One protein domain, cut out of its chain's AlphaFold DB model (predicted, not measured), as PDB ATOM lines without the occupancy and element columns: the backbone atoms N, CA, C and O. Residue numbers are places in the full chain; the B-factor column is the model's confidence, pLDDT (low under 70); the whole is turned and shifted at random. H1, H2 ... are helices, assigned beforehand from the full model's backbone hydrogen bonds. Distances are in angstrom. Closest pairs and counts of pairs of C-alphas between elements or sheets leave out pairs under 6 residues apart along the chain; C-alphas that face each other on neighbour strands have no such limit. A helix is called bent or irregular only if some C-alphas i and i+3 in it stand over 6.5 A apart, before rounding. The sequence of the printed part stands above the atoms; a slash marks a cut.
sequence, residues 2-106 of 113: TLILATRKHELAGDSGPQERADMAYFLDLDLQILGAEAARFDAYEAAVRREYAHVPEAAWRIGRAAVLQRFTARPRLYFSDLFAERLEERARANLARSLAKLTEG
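This is residues 2 to 106 of the 113 residues of an uncharacterized protein of Labrys sp. KNU-23 (UniProt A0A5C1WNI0). Two long kinked helices, H2 and H5, meet where the last residues of H2, 29 to 36, pack on H5, and together they make most of the length of an elongated model. At one end H4 folds against the later part of H5 as a helical hairpin, with H3 near H4 and at a steep tilt to H5; at the other end lie the start of H2, the short H1 and the long link of residues 7 to 17. The printed part has 105 residues with five named helices, H1 to H5 in order along the chain, and no named strand; the class is all helix. It is compact, with a radius of gyration of the C-alphas of 14.8 A, and the C-alphas span 45 by 26 by 21 A.

H1 is residues 2 to 6, 6.3 A from first to last C-alpha, and begins at C-alpha 2 at (213.063, 229.154, 394.414). H2 is residues 18 to 36, 26.1 A, with a kink of 40 degrees near residue 30; it is irregular, C-alphas 31 and 34 being 7.3 A apart. H3 is residues 39 to 52, 20.0 A, and H4 is residues 58 to 73, 22.1 A. H5, the longest, is residues 82 to 105, 33.4 A, with a kink of 54 degrees near residue 89; it is irregular, C-alphas 87 and 90 being 7.7 A apart. It ends at C-alpha 105 at (193.298, 259.558, 380.500).

H2 and H5 are the hubs, touching three helices each. H1 and H2 only just touch, with 3 pairs of C-alphas within 8 A, the closest those of Leu 3 and Met 24 at 6.7 A. H2 touches H5 with residues 29 to 36 alone, the same way at a steep tilt of 42 degrees; the closest C-alphas are those of Gly 36 and Ala 92, 3.7 A apart. H2 touches H3 about perpendicular, at 89 degrees, the closest C-alphas being those of Ile 34 and Phe 42 at 6.5 A. H3 touches H5 with residues 39 to 43 alone, the same way at a steep tilt of 57 degrees, closest at the C-alphas of Ala 39 and Asn 95, 6.4 A. H4 and H5 form a hairpin, opposite ways at a shallow tilt of 30 degrees, closest at the C-alphas of Arg 62 and Leu 103, 5.6 A. H3 and H4 are near each other, with 6 pairs of C-alphas within 10 A, while H2 and H4 are apart. Every O i to N i+4 pair is within hydrogen-bond range in H1, H3 and H4; in H2 it is 12 of 15 and in H5 17 of 20.

The C-alphas of Gly 17 and Gly 106 are the two farthest apart, at 46.0 A. The printed part has no cut. The link from H1 to H2 is long, with 11 residues. Mean pLDDT of the printed part is 91.3; residues 2 to 4, 6, 14 and 106 are under 70.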
ATOM      1  N   THR A   2     212.874 227.707 394.200       66.69
ATOM      2  CA  THR A   2     213.063 229.154 394.414       66.69
ATOM      3  C   THR A   2     212.663 230.025 393.214       66.69
ATOM      4  O   THR A   2     212.044 231.067 393.401       66.69
ATOM      5  N   LEU A   3     212.905 229.566 391.978       64.81
ATOM      6  CA  LEU A   3     212.604 230.344 390.763       64.81
ATOM      7  C   LEU A   3     211.099 230.563 390.531       64.81
ATOM      8  O   LEU A   3     210.695 231.648 390.133       64.81
ATOM      9  N   ILE A   4     210.257 229.571 390.845       68.75
ATOM     10  CA  ILE A   4     208.791 229.694 390.719       68.75
ATOM     11  C   ILE A   4     208.240 230.735 391.706       68.75
ATOM     12  O   ILE A   4     207.297 231.454 391.398       68.75
ATOM     13  N   LEU A   5     208.821 230.837 392.904       70.88
ATOM     14  CA  LEU A   5     208.396 231.835 393.887       70.88
ATOM     15  C   LEU A   5     208.858 233.247 393.500       70.88
ATOM     16  O   LEU A   5     208.125 234.208 393.737       70.88
ATOM     17  N   ALA A   6     210.026 233.365 392.862       62.78
ATOM     18  CA  ALA A   6     210.578 234.638 392.411       62.78
ATOM     19  C   ALA A   6     209.695 235.330 391.352       62.78
ATOM     20  O   ALA A   6     209.557 236.552 391.387       62.78
ATOM     21  N   THR A   7     209.016 234.583 390.470       73.44
ATOM     22  CA  THR A   7     208.123 235.166 389.443       73.44
ATOM     23  C   THR A   7     206.834 235.759 390.006       73.44
ATOM     24  O   THR A   7     206.182 236.556 389.339       73.44
ATOM     25  N   ARG A   8     206.448 235.427 391.246       78.25
ATOM     26  CA  ARG A   8     205.213 235.957 391.850       78.25
ATOM     27  C   ARG A   8     205.266 237.471 392.048       78.25
ATOM     28  O   ARG A   8     204.241 238.144 391.950       78.25
ATOM     29  N   LYS A   9     206.440 237.984 392.416       77.12
ATOM     30  CA  LYS A   9     206.673 239.412 392.673       77.12
ATOM     31  C   LYS A   9     207.750 240.015 391.777       77.12
ATOM     32  O   LYS A   9     207.920 241.234 391.795       77.12
ATOM     33  N   HIS A  10     208.476 239.183 391.034       76.62
ATOM     34  CA  HIS A  10     209.695 239.562 390.324       76.62
ATOM     35  C   HIS A  10     210.678 240.219 391.285       76.62
ATOM     36  O   HIS A  10     211.010 241.389 391.123       76.62
ATOM     37  N   GLU A  11     211.054 239.487 392.329       80.00
ATOM     38  CA  GLU A  11     211.986 239.904 393.381       80.00
ATOM     39  C   GLU A  11     213.040 238.807 393.567       80.00
ATOM     40  O   GLU A  11     212.729 237.618 393.476       80.00
ATOM     41  N   LEU A  12     214.284 239.200 393.850       73.81
ATOM     42  CA  LEU A  12     215.346 238.254 394.188       73.81
ATOM     43  C   LEU A  12     215.091 237.660 395.583       73.81
ATOM     44  O   LEU A  12     214.904 238.396 396.552       73.81
ATOM     45  N   ALA A  13     215.127 236.333 395.700       72.25
ATOM     46  CA  ALA A  13     215.133 235.646 396.988       72.25
ATOM     47  C   ALA A  13     216.418 235.975 397.780       72.25
ATOM     48  O   ALA A  13     217.534 235.878 397.260       72.25
ATOM     49  N   GLY A  14     216.255 236.403 399.035       67.62
ATOM     50  CA  GLY A  14     217.342 236.948 399.859       67.62
ATOM     51  C   GLY A  14     218.318 235.912 400.432       67.62
ATOM     52  O   GLY A  14     219.435 236.273 400.795       67.62
ATOM     53  N   ASP A  15     217.929 234.640 400.492       75.56
ATOM     54  CA  ASP A  15     218.683 233.530 401.094       75.56
ATOM     55  C   ASP A  15     219.536 232.726 400.092       75.56
ATOM     56  O   ASP A  15     220.318 231.869 400.499       75.56
ATOM     57  N   SER A  16     219.437 233.018 398.792       76.38
ATOM     58  CA  SER A  16     220.165 232.309 397.728       76.38
ATOM     59  C   SER A  16     221.686 232.528 397.759       76.38
ATOM     60  O   SER A  16     222.177 233.554 398.228       76.38
ATOM     61  N   GLY A  17     222.467 231.595 397.208       85.88
ATOM     62  CA  GLY A  17     223.910 231.793 397.003       85.88
ATOM     63  C   GLY A  17     224.221 232.864 395.934       85.88
ATOM     64  O   GLY A  17     223.339 233.230 395.158       85.88
ATOM     65  N   PRO A  18     225.463 233.388 395.833       84.69
ATOM     66  CA  PRO A  18     225.819 234.401 394.829       84.69
ATOM     67  C   PRO A  18     225.505 233.995 393.381       84.69
ATOM     68  O   PRO A  18     224.939 234.801 392.648       84.69
ATOM     69  N   GLN A  19     225.809 232.751 392.996       86.31
ATOM     70  CA  GLN A  19     225.525 232.238 391.650       86.31
ATOM     71  C   GLN A  19     224.018 232.119 391.391       86.31
ATOM     72  O   GLN A  19     223.525 232.597 390.379       86.31
ATOM     73  N   GLU A  20     223.269 231.561 392.342       85.12
ATOM     74  CA  GLU A  20     221.813 231.421 392.229       85.12
ATOM     75  C   GLU A  20     221.110 232.780 392.119       85.12
ATOM     76  O   GLU A  20     220.138 232.918 391.380       85.12
ATOM     77  N   ARG A  21     221.613 233.809 392.817       85.12
ATOM     78  CA  ARG A  21     221.116 235.184 392.673       85.12
ATOM     79  C   ARG A  21     221.372 235.752 391.281       85.12
ATOM     80  O   ARG A  21     220.490 236.419 390.750       85.12
ATOM     81  N   ALA A  22     222.546 235.497 390.704       86.81
ATOM     82  CA  ALA A  22     222.868 235.932 389.348       86.81
ATOM     83  C   ALA A  22     221.968 235.240 388.311       86.81
ATOM     84  O   ALA A  22     221.362 235.915 387.478       86.81
ATOM     85  N   ASP A  23     221.797 233.921 388.413       88.88
ATOM     86  CA  ASP A  23     220.920 233.157 387.517       88.88
ATOM     87  C   ASP A  23     219.457 233.623 387.638       88.88
ATOM     88  O   ASP A  23     218.762 233.807 386.637       88.88
ATOM     89  N   MET A  24     218.993 233.888 388.864       88.81
ATOM     90  CA  MET A  24     217.651 234.412 389.126       88.81
ATOM     91  C   MET A  24     217.454 235.828 388.574       88.81
ATOM     92  O   MET A  24     216.380 236.118 388.052       88.81
ATOM     93  N   ALA A  25     218.465 236.698 388.647       90.06
ATOM     94  CA  ALA A  25     218.410 238.033 388.055       90.06
ATOM     95  C   ALA A  25     218.163 237.958 386.543       90.06
ATOM     96  O   ALA A  25     217.212 238.560 386.049       90.06
ATOM     97  N   TYR A  26     218.943 237.145 385.824       92.00
ATOM     98  CA  TYR A  26     218.734 236.941 384.388       92.00
ATOM     99  C   TYR A  26     217.382 236.298 384.072       92.00
ATOM    100  O   TYR A  26     216.725 236.690 383.110       92.00
ATOM    101  N   PHE A  27     216.941 235.333 384.879       90.94
ATOM    102  CA  PHE A  27     215.643 234.691 384.690       90.94
ATOM    103  C   PHE A  27     214.478 235.683 384.819       90.94
ATOM    104  O   PHE A  27     213.581 235.695 383.977       90.94
ATOM    105  N   LEU A  28     214.504 236.549 385.836       92.00
ATOM    106  CA  LEU A  28     213.490 237.589 386.019       92.00
ATOM    107  C   LEU A  28     213.563 238.664 384.932       92.00
ATOM    108  O   LEU A  28     212.526 239.135 384.470       92.00
ATOM    109  N   ASP A  29     214.764 239.021 384.484       94.75
ATOM    110  CA  ASP A  29     214.941 239.978 383.394       94.75
ATOM    111  C   ASP A  29     214.375 239.467 382.068       94.75
ATOM    112  O   ASP A  29     213.774 240.241 381.322       94.75
ATOM    113  N   LEU A  30     214.505 238.166 381.793       93.12
ATOM    114  CA  LEU A  30     213.888 237.528 380.629       93.12
ATOM    115  C   LEU A  30     212.358 237.576 380.692       93.12
ATOM    116  O   LEU A  30     211.723 237.808 379.664       93.12
ATOM    117  N   ASP A  31     211.774 237.406 381.878       92.44
ATOM    118  CA  ASP A  31     210.325 237.521 382.069       92.44
ATOM    119  C   ASP A  31     209.841 238.970 381.865       92.44
ATOM    120  O   ASP A  31     208.826 239.229 381.217       92.44
ATOM    121  N   LEU A  32     210.629 239.946 382.324       95.69
ATOM    122  CA  LEU A  32     210.330 241.376 382.197       95.69
ATOM    123  C   LEU A  32     210.791 241.998 380.868       95.69
ATOM    124  O   LEU A  32     210.536 243.182 380.616       95.69
ATOM    125  N   GLN A  33     211.457 241.247 379.985       96.75
ATOM    126  CA  GLN A  33     212.072 241.803 378.770       96.75
ATOM    127  C   GLN A  33     211.052 242.472 377.843       96.75
ATOM    128  O   GLN A  33     211.387 243.399 377.106       96.75
ATOM    129  N   ILE A  34     209.795 242.013 377.881       97.62
ATOM    130  CA  ILE A  34     208.721 242.550 377.045       97.62
ATOM    131  C   ILE A  34     208.463 244.031 377.327       97.62
ATOM    132  O   ILE A  34     208.095 244.759 376.409       97.62
ATOM    133  N   LEU A  35     208.715 244.499 378.556       97.69
ATOM    134  CA  LEU A  35     208.516 245.898 378.927       97.69
ATOM    135  C   LEU A  35     209.395 246.823 378.075       97.69
ATOM    136  O   LEU A  35     208.906 247.829 377.570       97.69
ATOM    137  N   GLY A  36     210.657 246.452 377.850       97.94
ATOM    138  CA  GLY A  36     211.625 247.208 377.051       97.94
ATOM    139  C   GLY A  36     211.675 246.839 375.572       97.94
ATOM    140  O   GLY A  36     212.626 247.210 374.884       97.94
ATOM    141  N   ALA A  37     210.681 246.104 375.069       98.19
ATOM    142  CA  ALA A  37     210.562 245.825 373.646       98.19
ATOM    143  C   ALA A  37     210.310 247.107 372.830       98.19
ATOM    144  O   ALA A  37     209.914 248.149 373.357       98.19
ATOM    145  N   GLU A  38     210.481 247.007 371.509       98.25
ATOM    146  CA  GLU A  38     210.042 248.054 370.584       98.25
ATOM    147  C   GLU A  38     208.579 248.437 370.834       98.25
ATOM    148  O   GLU A  38     207.737 247.568 371.079       98.25
ATOM    149  N   ALA A  39     208.268 249.733 370.737       97.62
ATOM    150  CA  ALA A  39     206.975 250.285 371.143       97.62
ATOM    151  C   ALA A  39     205.781 249.559 370.499       97.62
ATOM    152  O   ALA A  39     204.827 249.210 371.190       97.62
ATOM    153  N   ALA A  40     205.866 249.247 369.201       97.50
ATOM    154  CA  ALA A  40     204.824 248.511 368.485       97.50
ATOM    155  C   ALA A  40     204.625 247.080 369.018       97.50
ATOM    156  O   ALA A  40     203.498 246.594 369.104       97.50
ATOM    157  N   ARG A  41     205.711 246.399 369.414       98.19
ATOM    158  CA  ARG A  41     205.644 245.053 370.000       98.19
ATOM    159  C   ARG A  41     205.048 245.093 371.405       98.19
ATOM    160  O   ARG A  41     204.253 244.216 371.739       98.19
ATOM    161  N   PHE A  42     205.406 246.095 372.205       98.25
ATOM    162  CA  PHE A  42     204.811 246.300 373.524       98.25
ATOM    163  C   PHE A  42     203.312 246.630 373.432       98.25
ATOM    164  O   PHE A  42     202.512 246.032 374.145       98.25
ATOM    165  N   ASP A  43     202.905 247.500 372.505       96.88
ATOM    166  CA  ASP A  43     201.493 247.843 372.296       96.88
ATOM    167  C   ASP A  43     200.676 246.618 371.827       96.88
ATOM    168  O   ASP A  43     199.562 246.388 372.302       96.88
ATOM    169  N   ALA A  44     201.243 245.770 370.958       97.56
ATOM    170  CA  ALA A  44     200.620 244.506 370.557       97.56
ATOM    171  C   ALA A  44     200.479 243.519 371.732       97.56
ATOM    172  O   ALA A  44     199.466 242.819 371.836       97.56
ATOM    173  N   TYR A  45     201.473 243.478 372.624       97.50
ATOM    174  CA  TYR A  45     201.411 242.714 373.869       97.50
ATOM    175  C   TYR A  45     200.298 243.233 374.792       97.50
ATOM    176  O   TYR A  45     199.471 242.437 375.229       97.50
ATOM    177  N   GLU A  46     200.191 244.548 375.011       97.31
ATOM    178  CA  GLU A  46     199.109 245.139 375.815       97.31
ATOM    179  C   GLU A  46     197.722 244.817 375.243       97.31
ATOM    180  O   GLU A  46     196.803 244.471 375.988       97.31
ATOM    181  N   ALA A  47     197.561 244.863 373.917       96.31
ATOM    182  CA  ALA A  47     196.313 244.483 373.262       96.31
ATOM    183  C   ALA A  47     195.995 242.985 373.431       96.31
ATOM    184  O   ALA A  47     194.840 242.613 373.643       96.31
ATOM    185  N   ALA A  48     197.001 242.104 373.361       97.44
ATOM    186  CA  ALA A  48     196.826 240.678 373.639       97.44
ATOM    187  C   ALA A  48     196.387 240.435 375.088       97.44
ATOM    188  O   ALA A  48     195.408 239.725 375.314       97.44
ATOM    189  N   VAL A  49     197.031 241.112 376.036       96.25
ATOM    190  CA  VAL A  49     196.678 241.088 377.455       96.25
ATOM    191  C   VAL A  49     195.245 241.600 377.674       96.25
ATOM    192  O   VAL A  49     194.459 240.944 378.354       96.25
ATOM    193  N   ARG A  50     194.823 242.699 377.026       96.06
ATOM    194  CA  ARG A  50     193.421 243.162 377.090       96.06
ATOM    195  C   ARG A  50     192.435 242.097 376.601       96.06
ATOM    196  O   ARG A  50     191.370 241.963 377.205       96.06
ATOM    197  N   ARG A  51     192.766 241.367 375.529       96.81
ATOM    198  CA  ARG A  51     191.915 240.302 374.963       96.81
ATOM    199  C   ARG A  51     191.787 239.100 375.894       96.81
ATOM    200  O   ARG A  51     190.685 238.589 376.052       96.81
ATOM    201  N   GLU A  52     192.871 238.681 376.537       96.62
ATOM    202  CA  GLU A  52     192.849 237.584 377.515       96.62
ATOM    203  C   GLU A  52     191.888 237.884 378.679       96.62
ATOM    204  O   GLU A  52     191.095 237.038 379.097       96.62
ATOM    205  N   TYR A  53     191.865 239.141 379.120       95.44
ATOM    206  CA  TYR A  53     190.971 239.630 380.168       95.44
ATOM    207  C   TYR A  53     189.690 240.280 379.614       95.44
ATOM    208  O   TYR A  53     189.072 241.108 380.285       95.44
ATOM    209  N   ALA A  54     189.247 239.921 378.401       96.44
ATOM    210  CA  ALA A  54     188.007 240.437 377.795       96.44
ATOM    211  C   ALA A  54     186.764 240.235 378.683       96.44
ATOM    212  O   ALA A  54     185.845 241.048 378.652       96.44
ATOM    213  N   HIS A  55     186.765 239.190 379.510       96.44
ATOM    214  CA  HIS A  55     185.704 238.890 380.472       96.44
ATOM    215  C   HIS A  55     185.655 239.860 381.672       96.44
ATOM    216  O   HIS A  55     184.663 239.881 382.398       96.44
ATOM    217  N   VAL A  56     186.704 240.658 381.904       97.31
ATOM    218  CA  VAL A  56     186.743 241.673 382.965       97.31
ATOM    219  C   VAL A  56     186.114 242.977 382.451       97.31
ATOM    220  O   VAL A  56     186.525 243.474 381.395       97.31
ATOM    221  N   PRO A  57     185.155 243.579 383.188       97.25
ATOM    222  CA  PRO A  57     184.560 244.861 382.818       97.25
ATOM    223  C   PRO A  57     185.609 245.960 382.629       97.25
ATOM    224  O   PRO A  57     186.547 246.066 383.418       97.25
ATOM    225  N   GLU A  58     185.420 246.815 381.622       94.88
ATOM    226  CA  GLU A  58     186.424 247.797 381.186       94.88
ATOM    227  C   GLU A  58     186.939 248.692 382.326       94.88
ATOM    228  O   GLU A  58     188.145 248.854 382.486       94.88
ATOM    229  N   ALA A  59     186.052 249.215 383.177       94.69
ATOM    230  CA  ALA A  59     186.461 250.053 384.306       94.69
ATOM    231  C   ALA A  59     187.363 249.298 385.302       94.69
ATOM    232  O   ALA A  59     188.404 249.811 385.716       94.69
ATOM    233  N   ALA A  60     187.001 248.058 385.649       96.38
ATOM    234  CA  ALA A  60     187.785 247.221 386.554       96.38
ATOM    235  C   ALA A  60     189.125 246.808 385.924       96.38
ATOM    236  O   ALA A  60     190.156 246.833 386.596       96.38
ATOM    237  N   TRP A  61     189.120 246.494 384.624       95.81
ATOM    238  CA  TRP A  61     190.324 246.197 383.855       95.81
ATOM    239  C   TRP A  61     191.315 247.361 383.893       95.81
ATOM    240  O   TRP A  61     192.476 247.167 384.251       95.81
ATOM    241  N   ARG A  62     190.856 248.576 383.567       96.19
ATOM    242  CA  ARG A  62     191.713 249.766 383.521       96.19
ATOM    243  C   ARG A  62     192.351 250.055 384.873       96.19
ATOM    244  O   ARG A  62     193.560 250.256 384.930       96.19
ATOM    245  N   ILE A  63     191.570 249.997 385.955       96.12
ATOM    246  CA  ILE A  63     192.071 250.176 387.326       96.12
ATOM    247  C   ILE A  63     193.121 249.109 387.663       96.12
ATOM    248  O   ILE A  63     194.220 249.439 388.111       96.12
ATOM    249  N   GLY A  64     192.806 247.833 387.422       96.50
ATOM    250  CA  GLY A  64     193.698 246.717 387.735       96.50
ATOM    251  C   GLY A  64     195.002 246.764 386.940       96.50
ATOM    252  O   GLY A  64     196.085 246.648 387.516       96.50
ATOM    253  N   ARG A  65     194.919 246.993 385.625       97.25
ATOM    254  CA  ARG A  65     196.097 247.088 384.756       97.25
ATOM    255  C   ARG A  65     196.953 248.299 385.113       97.25
ATOM    256  O   ARG A  65     198.163 248.139 385.253       97.25
ATOM    257  N   ALA A  66     196.348 249.469 385.334       96.75
ATOM    258  CA  ALA A  66     197.077 250.666 385.752       96.75
ATOM    259  C   ALA A  66     197.846 250.427 387.059       96.75
ATOM    260  O   ALA A  66     199.030 250.750 387.134       96.75
ATOM    261  N   ALA A  67     197.225 249.779 388.051       96.12
ATOM    262  CA  ALA A  67     197.886 249.439 389.310       96.12
ATOM    263  C   ALA A  67     199.095 248.501 389.116       96.12
ATOM    264  O   ALA A  67     200.116 248.663 389.787       96.12
ATOM    265  N   VAL A  68     199.019 247.539 388.187       95.06
ATOM    266  CA  VAL A  68     200.159 246.675 387.833       95.06
ATOM    267  C   VAL A  68     201.296 247.494 387.220       95.06
ATOM    268  O   VAL A  68     202.432 247.382 387.676       95.06
ATOM    269  N   LEU A  69     201.006 248.346 386.233       96.25
ATOM    270  CA  LEU A  69     202.035 249.163 385.581       96.25
ATOM    271  C   LEU A  69     202.683 250.156 386.556       96.25
ATOM    272  O   LEU A  69     203.904 250.278 386.583       96.25
ATOM    273  N   GLN A  70     201.887 250.804 387.414       95.12
ATOM    274  CA  GLN A  70     202.377 251.722 388.449       95.12
ATOM    275  C   GLN A  70     203.374 251.049 389.396       95.12
ATOM    276  O   GLN A  70     204.387 251.655 389.745       95.12
ATOM    277  N   ARG A  71     203.137 249.785 389.779       94.56
ATOM    278  CA  ARG A  71     204.074 249.025 390.626       94.56
ATOM    279  C   ARG A  71     205.430 248.816 389.962       94.56
ATOM    280  O   ARG A  71     206.432 248.811 390.670       94.56
ATOM    281  N   PHE A  72     205.478 248.635 388.644       94.81
ATOM    282  CA  PHE A  72     206.745 248.538 387.916       94.81
ATOM    283  C   PHE A  72     207.418 249.903 387.790       94.81
ATOM    284  O   PHE A  72     208.594 250.026 388.119       94.81
ATOM    285  N   THR A  73     206.675 250.945 387.412       92.81
ATOM    286  CA  THR A  73     207.217 252.309 387.278       92.81
ATOM    287  C   THR A  73     207.794 252.846 388.591       92.81
ATOM    288  O   THR A  73     208.789 253.567 388.568       92.81
ATOM    289  N   ALA A  74     207.218 252.464 389.736       92.81
ATOM    290  CA  ALA A  74     207.706 252.841 391.062       92.81
ATOM    291  C   ALA A  74     209.045 252.183 391.448       92.81
ATOM    292  O   ALA A  74     209.647 252.571 392.450       92.81
ATOM    293  N   ARG A  75     209.528 251.186 390.693       93.06
ATOM    294  CA  ARG A  75     210.814 250.546 390.981       93.06
ATOM    295  C   ARG A  75     211.970 251.471 390.574       93.06
ATOM    296  O   ARG A  75     211.971 251.999 389.454       93.06
ATOM    297  N   PRO A  76     213.003 251.613 391.427       93.12
ATOM    298  CA  PRO A  76     214.192 252.390 391.080       93.12
ATOM    299  C   PRO A  76     214.926 251.782 389.883       93.12
ATOM    300  O   PRO A  76     215.504 252.517 389.094       93.12
ATOM    301  N   ARG A  77     214.835 250.457 389.718       94.19
ATOM    302  CA  ARG A  77     215.394 249.712 388.595       94.19
ATOM    303  C   ARG A  77     214.416 248.626 388.143       94.19
ATOM    304  O   ARG A  77     213.823 247.964 388.996       94.19
ATOM    305  N   LEU A  78     214.204 248.483 386.834       95.44
ATOM    306  CA  LEU A  78     213.269 247.491 386.278       95.44
ATOM    307  C   LEU A  78     213.941 246.140 386.053       95.44
ATOM    308  O   LEU A  78     213.325 245.109 386.317       95.44
ATOM    309  N   TYR A  79     215.190 246.172 385.590       96.50
ATOM    310  CA  TYR A  79     215.983 244.989 385.278       96.50
ATOM    311  C   TYR A  79     217.103 244.798 386.295       96.50
ATOM    312  O   TYR A  79     217.778 245.754 386.664       96.50
ATOM    313  N   PHE A  80     217.327 243.577 386.754       94.19
ATOM    314  CA  PHE A  80     218.303 243.246 387.785       94.19
ATOM    315  C   PHE A  80     219.738 243.214 387.255       94.19
ATOM    316  O   PHE A  80     220.653 243.639 387.959       94.19
ATOM    317  N   SER A  81     219.947 242.735 386.030       94.12
ATOM    318  CA  SER A  81     221.261 242.661 385.388       94.12
ATOM    319  C   SER A  81     221.609 243.947 384.640       94.12
ATOM    320  O   SER A  81     220.741 244.634 384.089       94.12
ATOM    321  N   ASP A  82     222.899 244.293 384.609       94.12
ATOM    322  CA  ASP A  82     223.392 245.491 383.907       94.12
ATOM    323  C   ASP A  82     223.143 245.394 382.401       94.12
ATOM    324  O   ASP A  82     222.654 246.343 381.796       94.12
ATOM    325  N   LEU A  83     223.313 244.198 381.828       94.50
ATOM    326  CA  LEU A  83     223.042 243.927 380.417       94.50
ATOM    327  C   LEU A  83     221.622 244.331 379.987       94.50
ATOM    328  O   LEU A  83     221.446 244.921 378.920       94.50
ATOM    329  N   PHE A  84     220.604 243.976 380.776       96.88
ATOM    330  CA  PHE A  84     219.218 244.303 380.447       96.88
ATOM    331  C   PHE A  84     218.894 245.755 380.787       96.88
ATOM    332  O   PHE A  84     218.250 246.425 379.982       96.88
ATOM    333  N   ALA A  85     219.381 246.262 381.922       96.00
ATOM    334  CA  ALA A  85     219.148 247.646 382.313       96.00
ATOM    335  C   ALA A  85     219.683 248.632 381.261       96.00
ATOM    336  O   ALA A  85     218.933 249.478 380.778       96.00
ATOM    337  N   GLU A  86     220.930 248.463 380.816       97.06
ATOM    338  CA  GLU A  86     221.552 249.328 379.804       97.06
ATOM    339  C   GLU A  86     220.814 249.305 378.458       97.06
ATOM    340  O   GLU A  86     220.743 250.313 377.761       97.06
ATOM    341  N   ARG A  87     220.251 248.154 378.072       96.88
ATOM    342  CA  ARG A  87     219.642 247.968 376.744       96.88
ATOM    343  C   ARG A  87     218.154 248.283 376.697       96.88
ATOM    344  O   ARG A  87     217.634 248.624 375.628       96.88
ATOM    345  N   LEU A  88     217.442 248.048 377.794       98.06
ATOM    346  CA  LEU A  88     215.983 247.966 377.798       98.06
ATOM    347  C   LEU A  88     215.323 248.976 378.735       98.06
ATOM    348  O   LEU A  88     214.162 249.303 378.505       98.06
ATOM    349  N   GLU A  89     216.008 249.474 379.769       98.19
ATOM    350  CA  GLU A  89     215.344 250.212 380.848       98.19
ATOM    351  C   GLU A  89     214.692 251.517 380.378       98.19
ATOM    352  O   GLU A  89     213.542 251.783 380.724       98.19
ATOM    353  N   GLU A  90     215.375 252.299 379.539       98.06
ATOM    354  CA  GLU A  90     214.826 253.550 379.002       98.06
ATOM    355  C   GLU A  90     213.545 253.298 378.191       98.06
ATOM    356  O   GLU A  90     212.494 253.890 378.459       98.06
ATOM    357  N   ARG A  91     213.595 252.339 377.255       98.38
ATOM    358  CA  ARG A  91     212.431 251.935 376.450       98.38
ATOM    359  C   ARG A  91     211.310 251.382 377.323       98.38
ATOM    360  O   ARG A  91     210.148 251.715 377.099       98.38
ATOM    361  N   ALA A  92     211.646 250.593 378.341       98.31
ATOM    362  CA  ALA A  92     210.674 250.035 379.268       98.31
ATOM    363  C   ALA A  92     209.924 251.127 380.027       98.31
ATOM    364  O   ALA A  92     208.696 251.110 380.079       98.31
ATOM    365  N   ARG A  93     210.639 252.130 380.545       98.25
ATOM    366  CA  ARG A  93     210.021 253.271 381.231       98.25
ATOM    367  C   ARG A  93     209.121 254.078 380.296       98.25
ATOM    368  O   ARG A  93     208.001 254.403 380.686       98.25
ATOM    369  N   ALA A  94     209.554 254.333 379.060       98.12
ATOM    370  CA  ALA A  94     208.741 255.033 378.063       98.12
ATOM    371  C   ALA A  94     207.455 254.262 377.705       98.12
ATOM    372  O   ALA A  94     206.369 254.841 377.640       98.12
ATOM    373  N   ASN A  95     207.556 252.945 377.516       98.50
ATOM    374  CA  ASN A  95     206.419 252.068 377.237       98.50
ATOM    375  C   ASN A  95     205.418 252.024 378.401       98.50
ATOM    376  O   ASN A  95     204.216 252.205 378.187       98.50
ATOM    377  N   LEU A  96     205.907 251.836 379.632       97.94
ATOM    378  CA  LEU A  96     205.077 251.818 380.838       97.94
ATOM    379  C   LEU A  96     204.352 253.151 381.047       97.94
ATOM    380  O   LEU A  96     203.154 253.149 381.321       97.94
ATOM    381  N   ALA A  97     205.048 254.280 380.877       96.50
ATOM    382  CA  ALA A  97     204.453 255.608 380.992       96.50
ATOM    383  C   ALA A  97     203.353 255.832 379.942       96.50
ATOM    384  O   ALA A  97     202.254 256.256 380.294       96.50
ATOM    385  N   ARG A  98     203.612 255.473 378.676       96.94
ATOM    386  CA  ARG A  98     202.625 255.578 377.589       96.94
ATOM    387  C   ARG A  98     201.382 254.733 377.866       96.94
ATOM    388  O   ARG A  98     200.272 255.235 377.723       96.94
ATOM    389  N   SER A  99     201.547 253.467 378.256       96.94
ATOM    390  CA  SER A  99     200.394 252.604 378.556       96.94
ATOM    391  C   SER A  99     199.622 253.100 379.781       96.94
ATOM    392  O   SER A  99     198.394 253.152 379.756       96.94
ATOM    393  N   LEU A 100     200.320 253.562 380.824       96.44
ATOM    394  CA  LEU A 100     199.662 254.110 382.006       96.44
ATOM    395  C   LEU A 100     198.822 255.351 381.672       96.44
ATOM    396  O   LEU A 100     197.667 255.400 382.087       96.44
ATOM    397  N   ALA A 101     199.349 256.285 380.872       95.12
ATOM    398  CA  ALA A 101     198.602 257.456 380.407       95.12
ATOM    399  C   ALA A 101     197.323 257.052 379.651       95.12
ATOM    400  O   ALA A 101     196.232 257.489 380.011       95.12
ATOM    401  N   LYS A 102     197.415 256.108 378.699       93.81
ATOM    402  CA  LYS A 102     196.247 255.579 377.966       93.81
ATOM    403  C   LYS A 102     195.173 255.005 378.896       93.81
ATOM    404  O   LYS A 102     193.976 255.144 378.628       93.81
ATOM    405  N   LEU A 103     195.578 254.362 379.996       93.69
ATOM    406  CA  LEU A 103     194.681 253.754 380.988       93.69
ATOM    407  C   LEU A 103     194.061 254.771 381.958       93.69
ATOM    408  O   LEU A 103     192.936 254.549 382.418       93.69
ATOM    409  N   THR A 104     194.722 255.893 382.238       88.38
ATOM    410  CA  THR A 104     194.208 256.926 383.154       88.38
ATOM    411  C   THR A 104     193.450 258.044 382.449       88.38
ATOM    412  O   THR A 104     192.491 258.561 383.009       88.38
ATOM    413  N   GLU A 105     193.833 258.393 381.222       80.31
ATOM    414  CA  GLU A 105     193.298 259.558 380.500       80.31
ATOM    415  C   GLU A 105     192.052 259.238 379.662       80.31
ATOM    416  O   GLU A 105     191.401 260.143 379.151       80.31
ATOM    417  N   GLY A 106     191.655 257.963 379.574       59.34
ATOM    418  CA  GLY A 106     190.411 257.580 378.902       59.34
ATOM    419  C   GLY A 106     190.491 257.703 377.385       59.34
ATOM    420  O   GLY A 106     189.641 258.355 376.791       59.34
TER     421      GLY A 106